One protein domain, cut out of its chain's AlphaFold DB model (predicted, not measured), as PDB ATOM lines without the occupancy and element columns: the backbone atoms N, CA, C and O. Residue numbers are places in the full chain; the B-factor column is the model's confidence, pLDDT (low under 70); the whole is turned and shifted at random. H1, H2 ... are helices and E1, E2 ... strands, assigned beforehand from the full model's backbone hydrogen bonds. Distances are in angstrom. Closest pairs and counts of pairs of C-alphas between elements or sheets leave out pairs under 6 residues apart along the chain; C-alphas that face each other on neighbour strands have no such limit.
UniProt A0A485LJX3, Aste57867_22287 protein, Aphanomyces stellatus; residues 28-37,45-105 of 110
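What this domain is: This is residues 28 to 37 and 45 to 105 of the 110 residues of the protein "Aste57867_22287 protein" of Aphanomyces stellatus (UniProt A0A485LJX3). One helix, H1, runs along one face of a twisted four-stranded sheet whose other face is bare, making a two-layered rod. The 71 printed residues include, in order, E1, E2, E3, H1 and E4; the mixed sheet runs E3 E2 E1 E4. The class is mixed helices and strands, compact, radius of gyration of the C-alphas 12.4 A, spans 38 by 19 by 17 A.

How they stand to each other: E1, residues 28 to 35, is antiparallel to E2, residues 46 to 53, with N 33 and O 49 within hydrogen-bond range at 3.0 A. E2 and E3, residues 61 to 68, form a hairpin, with N 50 and O 64 at 2.9 A. H1, residues 78 to 93, has a height over the sheet of 8.3 A; its closest C-alphas to E2 are Met 85 and Ala 52, 6.1 A. Every O i to N i+4 pair in H1 is within range. E4, residues 99 to 104, is parallel to E1, with N 30 and O 101 at 2.8 A. E3, H1 and E4 form a split strand-helix-strand unit, E2 and E1 between its strands, with a right-handed crossover.

Where its parts are: E1 begins at C-alpha 28 (23.191, -0.260, 86.692) and spans 22.9 A; E2 spans 23.7 A, E3 22.5 A, H1 22.3 A. E4, 16.3 A, ends at C-alpha 104 (33.205, -8.270, 92.918).

The domain as a whole: Residues 38 to 44 are not printed; C-alphas 37 and 45 are 7.2 A apart across the cut. No printed residue is under 70 in pLDDT.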
ATOM      1  N   ILE A  28      21.763  -0.539  86.803       96.62
ATOM      2  CA  ILE A  28      23.191  -0.260  86.692       96.62
ATOM      3  C   ILE A  28      23.952  -1.542  87.029       96.62
ATOM      4  O   ILE A  28      23.646  -2.217  88.017       96.62
ATOM      5  N   ILE A  29      24.919  -1.889  86.186       96.81
ATOM      6  CA  ILE A  29      25.804  -3.034  86.376       96.81
ATOM      7  C   ILE A  29      27.149  -2.490  86.832       96.81
ATOM      8  O   ILE A  29      27.740  -1.666  86.140       96.81
ATOM      9  N   PHE A  30      27.609  -2.940  87.990       98.56
ATOM     10  CA  PHE A  30      28.909  -2.630  88.557       98.56
ATOM     11  C   PHE A  30      29.859  -3.817  88.414       98.56
ATOM     12  O   PHE A  30      29.457  -4.972  88.577       98.56
ATOM     13  N   GLY A  31      31.129  -3.508  88.181       98.56
ATOM     14  CA  GLY A  31      32.254  -4.413  88.377       98.56
ATOM     15  C   GLY A  31      33.243  -3.774  89.344       98.56
ATOM     16  O   GLY A  31      33.441  -2.558  89.299       98.56
ATOM     17  N   ALA A  32      33.849  -4.560  90.222       98.62
ATOM     18  CA  ALA A  32      34.845  -4.054  91.149       98.62
ATOM     19  C   ALA A  32      35.952  -5.072  91.413       98.62
ATOM     20  O   ALA A  32      35.689  -6.270  91.533       98.62
ATOM     21  N   ASP A  33      37.171  -4.562  91.538       98.56
ATOM     22  CA  ASP A  33      38.358  -5.333  91.890       98.56
ATOM     23  C   ASP A  33      39.311  -4.506  92.769       98.56
ATOM     24  O   ASP A  33      39.289  -3.270  92.742       98.56
ATOM     25  N   VAL A  34      40.153  -5.197  93.533       98.50
ATOM     26  CA  VAL A  34      41.311  -4.622  94.208       98.50
ATOM     27  C   VAL A  34      42.554  -5.353  93.727       98.50
ATOM     28  O   VAL A  34      42.728  -6.545  93.953       98.50
ATOM     29  N   THR A  35      43.470  -4.609  93.116       97.88
ATOM     30  CA  THR A  35      44.757  -5.149  92.691       97.88
ATOM     31  C   THR A  35      45.824  -4.847  93.740       97.88
ATOM     32  O   THR A  35      46.064  -3.690  94.108       97.88
ATOM     33  N   HIS A  36      46.501  -5.896  94.202       97.44
ATOM     34  CA  HIS A  36      47.612  -5.798  95.142       97.44
ATOM     35  C   HIS A  36      48.972  -5.732  94.432       97.44
ATOM     36  O   HIS A  36      49.145  -6.294  93.346       97.44
ATOM     37  N   PRO A  37      49.979  -5.086  95.046       96.69
ATOM     38  CA  PRO A  37      51.356  -5.210  94.589       96.69
ATOM     39  C   PRO A  37      51.867  -6.648  94.789       96.69
ATOM     40  O   PRO A  37      51.215  -7.486  95.411       96.69
ATOM     41  N   SER A  45      50.826   0.626  98.229       97.44
ATOM     42  CA  SER A  45      49.374   0.590  98.353       97.44
ATOM     43  C   SER A  45      48.730  -0.409  97.393       97.44
ATOM     44  O   SER A  45      49.346  -0.893  96.439       97.44
ATOM     45  N   SER A  46      47.469  -0.737  97.672       98.19
ATOM     46  CA  SER A  46      46.610  -1.441  96.712       98.19
ATOM     47  C   SER A  46      45.786  -0.436  95.925       98.19
ATOM     48  O   SER A  46      45.601   0.701  96.363       98.19
ATOM     49  N   VAL A  47      45.285  -0.854  94.768       98.38
ATOM     50  CA  VAL A  47      44.430  -0.012  93.928       98.38
ATOM     51  C   VAL A  47      43.063  -0.660  93.811       98.38
ATOM     52  O   VAL A  47      42.941  -1.744  93.246       98.38
ATOM     53  N   ALA A  48      42.037   0.014  94.324       98.56
ATOM     54  CA  ALA A  48      40.652  -0.351  94.080       98.56
ATOM     55  C   ALA A  48      40.157   0.281  92.783       98.56
ATOM     56  O   ALA A  48      40.379   1.465  92.522       98.56
ATOM     57  N   THR A  49      39.434  -0.505  91.996       98.56
ATOM     58  CA  THR A  49      38.789  -0.062  90.763       98.56
ATOM     59  C   THR A  49      37.317  -0.428  90.816       98.56
ATOM     60  O   THR A  49      36.968  -1.574  91.086       98.56
ATOM     61  N   VAL A  50      36.452   0.539  90.522       98.75
ATOM     62  CA  VAL A  50      35.018   0.318  90.320       98.75
ATOM     63  C   VAL A  50      34.664   0.794  88.921       98.75
ATOM     64  O   VAL A  50      34.948   1.932  88.545       98.75
ATOM     65  N   VAL A  51      34.026  -0.078  88.153       98.56
ATOM     66  CA  VAL A  51      33.440   0.230  86.852       98.56
ATOM     67  C   VAL A  51      31.930   0.130  86.934       98.56
ATOM     68  O   VAL A  51      31.398  -0.664  87.710       98.56
ATOM     69  N   ALA A  52      31.224   0.907  86.120       98.31
ATOM     70  CA  ALA A  52      29.785   0.753  86.000       98.31
ATOM     71  C   ALA A  52      29.255   1.111  84.618       98.31
ATOM     72  O   ALA A  52      29.787   1.998  83.948       98.31
ATOM     73  N   SER A  53      28.166   0.453  84.220       95.81
ATOM     74  CA  SER A  53      27.413   0.801  83.019       95.81
ATOM     75  C   SER A  53      26.856   2.224  83.129       95.81
ATOM     76  O   SER A  53      26.215   2.562  84.127       95.81
ATOM     77  N   VAL A  54      27.045   3.042  82.098       95.00
ATOM     78  CA  VAL A  54      26.577   4.437  82.053       95.00
ATOM     79  C   VAL A  54      25.492   4.685  81.012       95.00
ATOM     80  O   VAL A  54      24.967   5.790  80.943       95.00
ATOM     81  N   ASP A  55      25.103   3.663  80.250       90.81
ATOM     82  CA  ASP A  55      23.973   3.713  79.326       90.81
ATOM     83  C   ASP A  55      22.820   2.798  79.773       90.81
ATOM     84  O   ASP A  55      22.922   2.026  80.725       90.81
ATOM     85  N   LYS A  56      21.691   2.886  79.064       86.88
ATOM     86  CA  LYS A  56      20.499   2.065  79.334       86.88
ATOM     87  C   LYS A  56      20.591   0.621  78.818       86.88
ATOM     88  O   LYS A  56      19.655  -0.144  79.023       86.88
ATOM     89  N   TRP A  57      21.643   0.289  78.078       86.25
ATOM     90  CA  TRP A  57      21.828  -0.987  77.392       86.25
ATOM     91  C   TRP A  57      22.829  -1.901  78.109       86.25
ATOM     92  O   TRP A  57      22.936  -3.072  77.755       86.25
ATOM     93  N   GLY A  58      23.557  -1.378  79.098       88.94
ATOM     94  CA  GLY A  58      24.622  -2.086  79.796       88.94
ATOM     95  C   GLY A  58      25.886  -2.265  78.953       88.94
ATOM     96  O   GLY A  58      26.636  -3.200  79.207       88.94
ATOM     97  N   VAL A  59      26.119  -1.431  77.932       89.31
ATOM     98  CA  VAL A  59      27.237  -1.625  76.987       89.31
ATOM     99  C   VAL A  59      28.409  -0.707  77.314       89.31
ATOM    100  O   VAL A  59      29.552  -1.151  77.431       89.31
ATOM    101  N   CYS A  60      28.140   0.578  77.497       92.69
ATOM    102  CA  CYS A  60      29.168   1.575  77.754       92.69
ATOM    103  C   CYS A  60      29.425   1.680  79.252       92.69
ATOM    104  O   CYS A  60      28.481   1.779  80.036       92.69
ATOM    105  N   HIS A  61      30.699   1.683  79.642       95.50
ATOM    106  CA  HIS A  61      31.113   1.693  81.041       95.50
ATOM    107  C   HIS A  61      32.039   2.874  81.335       95.50
ATOM    108  O   HIS A  61      32.847   3.268  80.495       95.50
ATOM    109  N   ALA A  62      31.929   3.419  82.542       97.12
ATOM    110  CA  ALA A  62      32.901   4.337  83.125       97.12
ATOM    111  C   ALA A  62      33.657   3.641  84.261       97.12
ATOM    112  O   ALA A  62      33.192   2.627  84.779       97.12
ATOM    113  N   ALA A  63      34.806   4.194  84.645       97.75
ATOM    114  CA  ALA A  63      35.656   3.673  85.709       97.75
ATOM    115  C   ALA A  63      36.042   4.781  86.693       97.75
ATOM    116  O   ALA A  63      36.193   5.941  86.309       97.75
ATOM    117  N   THR A  64      36.241   4.408  87.951       98.50
ATOM    118  CA  THR A  64      36.834   5.240  88.999       98.50
ATOM    119  C   THR A  64      37.815   4.386  89.801       98.50
ATOM    120  O   THR A  64      37.603   3.182  89.967       98.50
ATOM    121  N   LEU A  65      38.923   4.988  90.233       98.31
ATOM    122  CA  LEU A  65      40.028   4.297  90.899       98.31
ATOM    123  C   LEU A  65      40.398   5.007  92.195       98.31
ATOM    124  O   LEU A  65      40.279   6.234  92.287       98.31
ATOM    125  N   ARG A  66      40.867   4.241  93.176       98.44
ATOM    126  CA  ARG A  66      41.369   4.747  94.453       98.44
ATOM    127  C   ARG A  66      42.610   3.985  94.868       98.44
ATOM    128  O   ARG A  66      42.652   2.760  94.801       98.44
ATOM    129  N   GLU A  67      43.609   4.734  95.306       98.12
ATOM    130  CA  GLU A  67      44.671   4.177  96.126       98.12
ATOM    131  C   GLU A  67      44.111   3.914  97.526       98.12
ATOM    132  O   GLU A  67      43.368   4.741  98.056       98.12
ATOM    133  N   GLN A  68      44.448   2.766  98.104       98.19
ATOM    134  CA  GLN A  68      44.002   2.368  99.434       98.19
ATOM    135  C   GLN A  68      45.099   1.629 100.199       98.19
ATOM    136  O   GLN A  68      46.186   1.367  99.664       98.19
ATOM    137  N   GLY A  69      44.828   1.297 101.462       97.56
ATOM    138  CA  GLY A  69      45.784   0.623 102.341       97.56
ATOM    139  C   GLY A  69      46.476  -0.602 101.714       97.56
ATOM    140  O   GLY A  69      45.961  -1.271 100.812       97.56
ATOM    141  N   HIS A  70      47.687  -0.910 102.193       97.31
ATOM    142  CA  HIS A  70      48.444  -2.075 101.727       97.31
ATOM    143  C   HIS A  70      47.662  -3.368 101.987       97.31
ATOM    144  O   HIS A  70      47.390  -3.700 103.139       97.31
ATOM    145  N   ARG A  71      47.341  -4.107 100.918       95.19
ATOM    146  CA  ARG A  71      46.608  -5.382 100.958       95.19
ATOM    147  C   ARG A  71      45.278  -5.338 101.703       95.19
ATOM    148  O   ARG A  71      44.887  -6.303 102.353       95.19
ATOM    149  N   VAL A  72      44.581  -4.214 101.606       96.00
ATOM    150  CA  VAL A  72      43.199  -4.117 102.069       96.00
ATOM    151  C   VAL A  72      42.301  -4.617 100.940       96.00
ATOM    152  O   VAL A  72      42.311  -4.024  99.871       96.00
ATOM    153  N   GLU A  73      41.559  -5.705 101.152       96.62
ATOM    154  CA  GLU A  73      40.623  -6.267 100.154       96.62
ATOM    155  C   GLU A  73      39.284  -5.522 100.097       96.62
ATOM    156  O   GLU A  73      38.591  -5.500  99.072       96.62
ATOM    157  N   GLN A  74      38.903  -4.902 101.214       97.19
ATOM    158  CA  GLN A  74      37.736  -4.039 101.276       97.19
ATOM    159  C   GLN A  74      38.007  -2.768 100.470       97.19
ATOM    160  O   GLN A  74      39.025  -2.112 100.657       97.19
ATOM    161  N   ILE A  75      37.085  -2.393  99.589       98.44
ATOM    162  CA  ILE A  75      37.176  -1.119  98.875       98.44
ATOM    163  C   ILE A  75      36.819  -0.008  99.865       98.44
ATOM    164  O   ILE A  75      35.653   0.131 100.241       98.44
ATOM    165  N   GLU A  76      37.820   0.750 100.316       98.44
ATOM    166  CA  GLU A  76      37.668   1.696 101.432       98.44
ATOM    167  C   GLU A  76      36.713   2.849 101.082       98.44
ATOM    168  O   GLU A  76      35.859   3.213 101.887       98.44
ATOM    169  N   ASP A  77      36.795   3.370  99.854       98.44
ATOM    170  CA  ASP A  77      35.990   4.504  99.369       98.44
ATOM    171  C   ASP A  77      34.842   4.066  98.431       98.44
ATOM    172  O   ASP A  77      34.443   4.782  97.508       98.44
ATOM    173  N   LEU A  78      34.300   2.857  98.642       98.69
ATOM    174  CA  LEU A  78      33.265   2.285  97.770       98.69
ATOM    175  C   LEU A  78      32.028   3.185  97.659       98.69
ATOM    176  O   LEU A  78      31.443   3.287  96.582       98.69
ATOM    177  N   GLU A  79      31.630   3.840  98.751       98.56
ATOM    178  CA  GLU A  79      30.461   4.723  98.774       98.56
ATOM    179  C   GLU A  79      30.606   5.870  97.766       98.56
ATOM    180  O   GLU A  79      29.757   6.033  96.883       98.56
ATOM    181  N   SER A  80      31.700   6.631  97.843       98.69
ATOM    182  CA  SER A  80      31.941   7.764  96.947       98.69
ATOM    183  C   SER A  80      32.064   7.303  95.496       98.69
ATOM    184  O   SER A  80      31.447   7.895  94.605       98.69
ATOM    185  N   MET A  81      32.789   6.205  95.256       98.75
ATOM    186  CA  MET A  81      32.949   5.600  93.929       98.75
ATOM    187  C   MET A  81      31.597   5.172  93.334       98.75
ATOM    188  O   MET A  81      31.296   5.465  92.175       98.75
ATOM    189  N   ALA A  82      30.730   4.538  94.127       98.56
ATOM    190  CA  ALA A  82      29.391   4.148  93.694       98.56
ATOM    191  C   ALA A  82      28.506   5.371  93.411       98.56
ATOM    192  O   ALA A  82      27.791   5.403  92.406       98.56
ATOM    193  N   VAL A  83      28.577   6.413  94.244       98.50
ATOM    194  CA  VAL A  83      27.846   7.671  94.038       98.50
ATOM    195  C   VAL A  83      28.278   8.368  92.746       98.50
ATOM    196  O   VAL A  83      27.424   8.892  92.024       98.50
ATOM    197  N   GLU A  84      29.570   8.366  92.407       98.50
ATOM    198  CA  GLU A  84      30.075   8.888  91.129       98.50
ATOM    199  C   GLU A  84      29.433   8.173  89.935       98.50
ATOM    200  O   GLU A  84      28.937   8.832  89.012       98.50
ATOM    201  N   MET A  85      29.378   6.840  89.981       98.50
ATOM    202  CA  MET A  85      28.786   6.011  88.929       98.50
ATOM    203  C   MET A  85      27.265   6.192  88.827       98.50
ATOM    204  O   MET A  85      26.729   6.371  87.732       98.50
ATOM    205  N   LEU A  86      26.558   6.260  89.959       98.25
ATOM    206  CA  LEU A  86      25.118   6.542  89.999       98.25
ATOM    207  C   LEU A  86      24.797   7.930  89.424       98.25
ATOM    208  O   LEU A  86      23.829   8.099  88.677       98.25
ATOM    209  N   LYS A  87      25.632   8.936  89.713       98.06
ATOM    210  CA  LYS A  87      25.528  10.264  89.090       98.06
ATOM    211  C   LYS A  87      25.842  10.215  87.595       98.06
ATOM    212  O   LYS A  87      25.277  11.010  86.846       98.06
ATOM    213  N   ALA A  88      26.755   9.354  87.145       97.19
ATOM    214  CA  ALA A  88      27.093   9.200  85.730       97.19
ATOM    215  C   ALA A  88      25.920   8.616  84.928       97.19
ATOM    216  O   ALA A  88      25.445   9.275  84.003       97.19
ATOM    217  N   ILE A  89      25.362   7.471  85.340       95.94
ATOM    218  CA  ILE A  89      24.214   6.868  84.641       95.94
ATOM    219  C   ILE A  89      22.974   7.772  84.685       95.94
ATOM    220  O   ILE A  89      22.225   7.851  83.710       95.94
ATOM    221  N   PHE A  90      22.752   8.509  85.781       96.81
ATOM    222  CA  PHE A  90      21.630   9.446  85.871       96.81
ATOM    223  C   PHE A  90      21.792  10.626  84.907       96.81
ATOM    224  O   PHE A  90      20.812  11.078  84.310       96.81
ATOM    225  N   ARG A  91      23.019  11.132  84.724       96.19
ATOM    226  CA  ARG A  91      23.294  12.209  83.762       96.19
ATOM    227  C   ARG A  91      22.950  11.790  82.334       96.19
ATOM    228  O   ARG A  91      22.358  12.616  81.637       96.19
ATOM    229  N   GLU A  92      23.246  10.548  81.960       92.62
ATOM    230  CA  GLU A  92      22.990   9.997  80.622       92.62
ATOM    231  C   GLU A  92      21.519   9.601  80.419       92.62
ATOM    232  O   GLU A  92      20.870  10.017  79.464       92.62
ATOM    233  N   THR A  93      20.948   8.831  81.346       92.81
ATOM    234  CA  THR A  93      19.622   8.212  81.162       92.81
ATOM    235  C   THR A  93      18.460   9.053  81.686       92.81
ATOM    236  O   THR A  93      17.304   8.762  81.374       92.81
ATOM    237  N   LYS A  94      18.742  10.063  82.525       95.19
ATOM    238  CA  LYS A  94      17.759  10.836  83.312       95.19
ATOM    239  C   LYS A  94      16.839   9.974  84.186       95.19
ATOM    240  O   LYS A  94      15.771  10.420  84.598       95.19
ATOM    241  N   ARG A  95      17.242   8.737  84.493       93.81
ATOM    242  CA  ARG A  95      16.494   7.790  85.325       93.81
ATOM    243  C   ARG A  95      17.400   7.258  86.424       93.81
ATOM    244  O   ARG A  95      18.574   6.989  86.196       93.81
ATOM    245  N   LYS A  96      16.855   7.121  87.633       95.50
ATOM    246  CA  LYS A  96      17.552   6.410  88.708       95.50
ATOM    247  C   LYS A  96      17.440   4.903  88.444       95.50
ATOM    248  O   LYS A  96      16.342   4.463  88.086       95.50
ATOM    249  N   PRO A  97      18.520   4.125  88.607       94.75
ATOM    250  CA  PRO A  97      18.426   2.672  88.575       94.75
ATOM    251  C   PRO A  97      17.446   2.182  89.645       94.75
ATOM    252  O   PRO A  97      17.492   2.637  90.787       94.75
ATOM    253  N   ALA A  98      16.553   1.277  89.265       95.12
ATOM    254  CA  ALA A  98      15.694   0.533  90.181       95.12
ATOM    255  C   ALA A  98      16.392  -0.735  90.699       95.12
ATOM    256  O   ALA A  98      15.973  -1.305  91.702       95.12
ATOM    257  N   GLN A  99      17.441  -1.178  90.003       94.00
ATOM    258  CA  GLN A  99      18.219  -2.365  90.330       94.00
ATOM    259  C   GLN A  99      19.717  -2.071  90.224       94.00
ATOM    260  O   GLN A  99      20.154  -1.291  89.375       94.00
ATOM    261  N   ILE A 100      20.490  -2.727  91.086       95.75
ATOM    262  CA  ILE A 100      21.951  -2.722  91.077       95.75
ATOM    263  C   ILE A 100      22.398  -4.180  90.978       95.75
ATOM    264  O   ILE A 100      21.997  -5.001  91.801       95.75
ATOM    265  N   LEU A 101      23.216  -4.493  89.977       95.62
ATOM    266  CA  LEU A 101      23.912  -5.773  89.860       95.62
ATOM    267  C   LEU A 101      25.400  -5.516  90.069       95.62
ATOM    268  O   LEU A 101      25.970  -4.712  89.344       95.62
ATOM    269  N   PHE A 102      26.013  -6.163  91.055       97.44
ATOM    270  CA  PHE A 102      27.390  -5.881  91.456       97.44
ATOM    271  C   PHE A 102      28.234  -7.151  91.389       97.44
ATOM    272  O   PHE A 102      27.972  -8.107  92.117       97.44
ATOM    273  N   TYR A 103      29.248  -7.151  90.526       97.69
ATOM    274  CA  TYR A 103      30.251  -8.207  90.452       97.69
ATOM    275  C   TYR A 103      31.524  -7.748  91.169       97.69
ATOM    276  O   TYR A 103      32.142  -6.771  90.752       97.69
ATOM    277  N   ARG A 104      31.912  -8.446  92.240       97.81
ATOM    278  CA  ARG A 104      33.205  -8.270  92.918       97.81
ATOM    279  C   ARG A 104      34.089  -9.461  92.568       97.81
ATOM    280  O   ARG A 104      33.707 -10.590  92.862       97.81
ATOM    281  N   ASP A 105      35.221  -9.201  91.928       97.19
ATOM    282  CA  ASP A 105      36.241 -10.221  91.650       97.19
ATOM    283  C   ASP A 105      37.156 -10.418  92.870       97.19
ATOM    284  O   ASP A 105      36.988  -9.708  93.852       97.19
TER     285      ASP A 105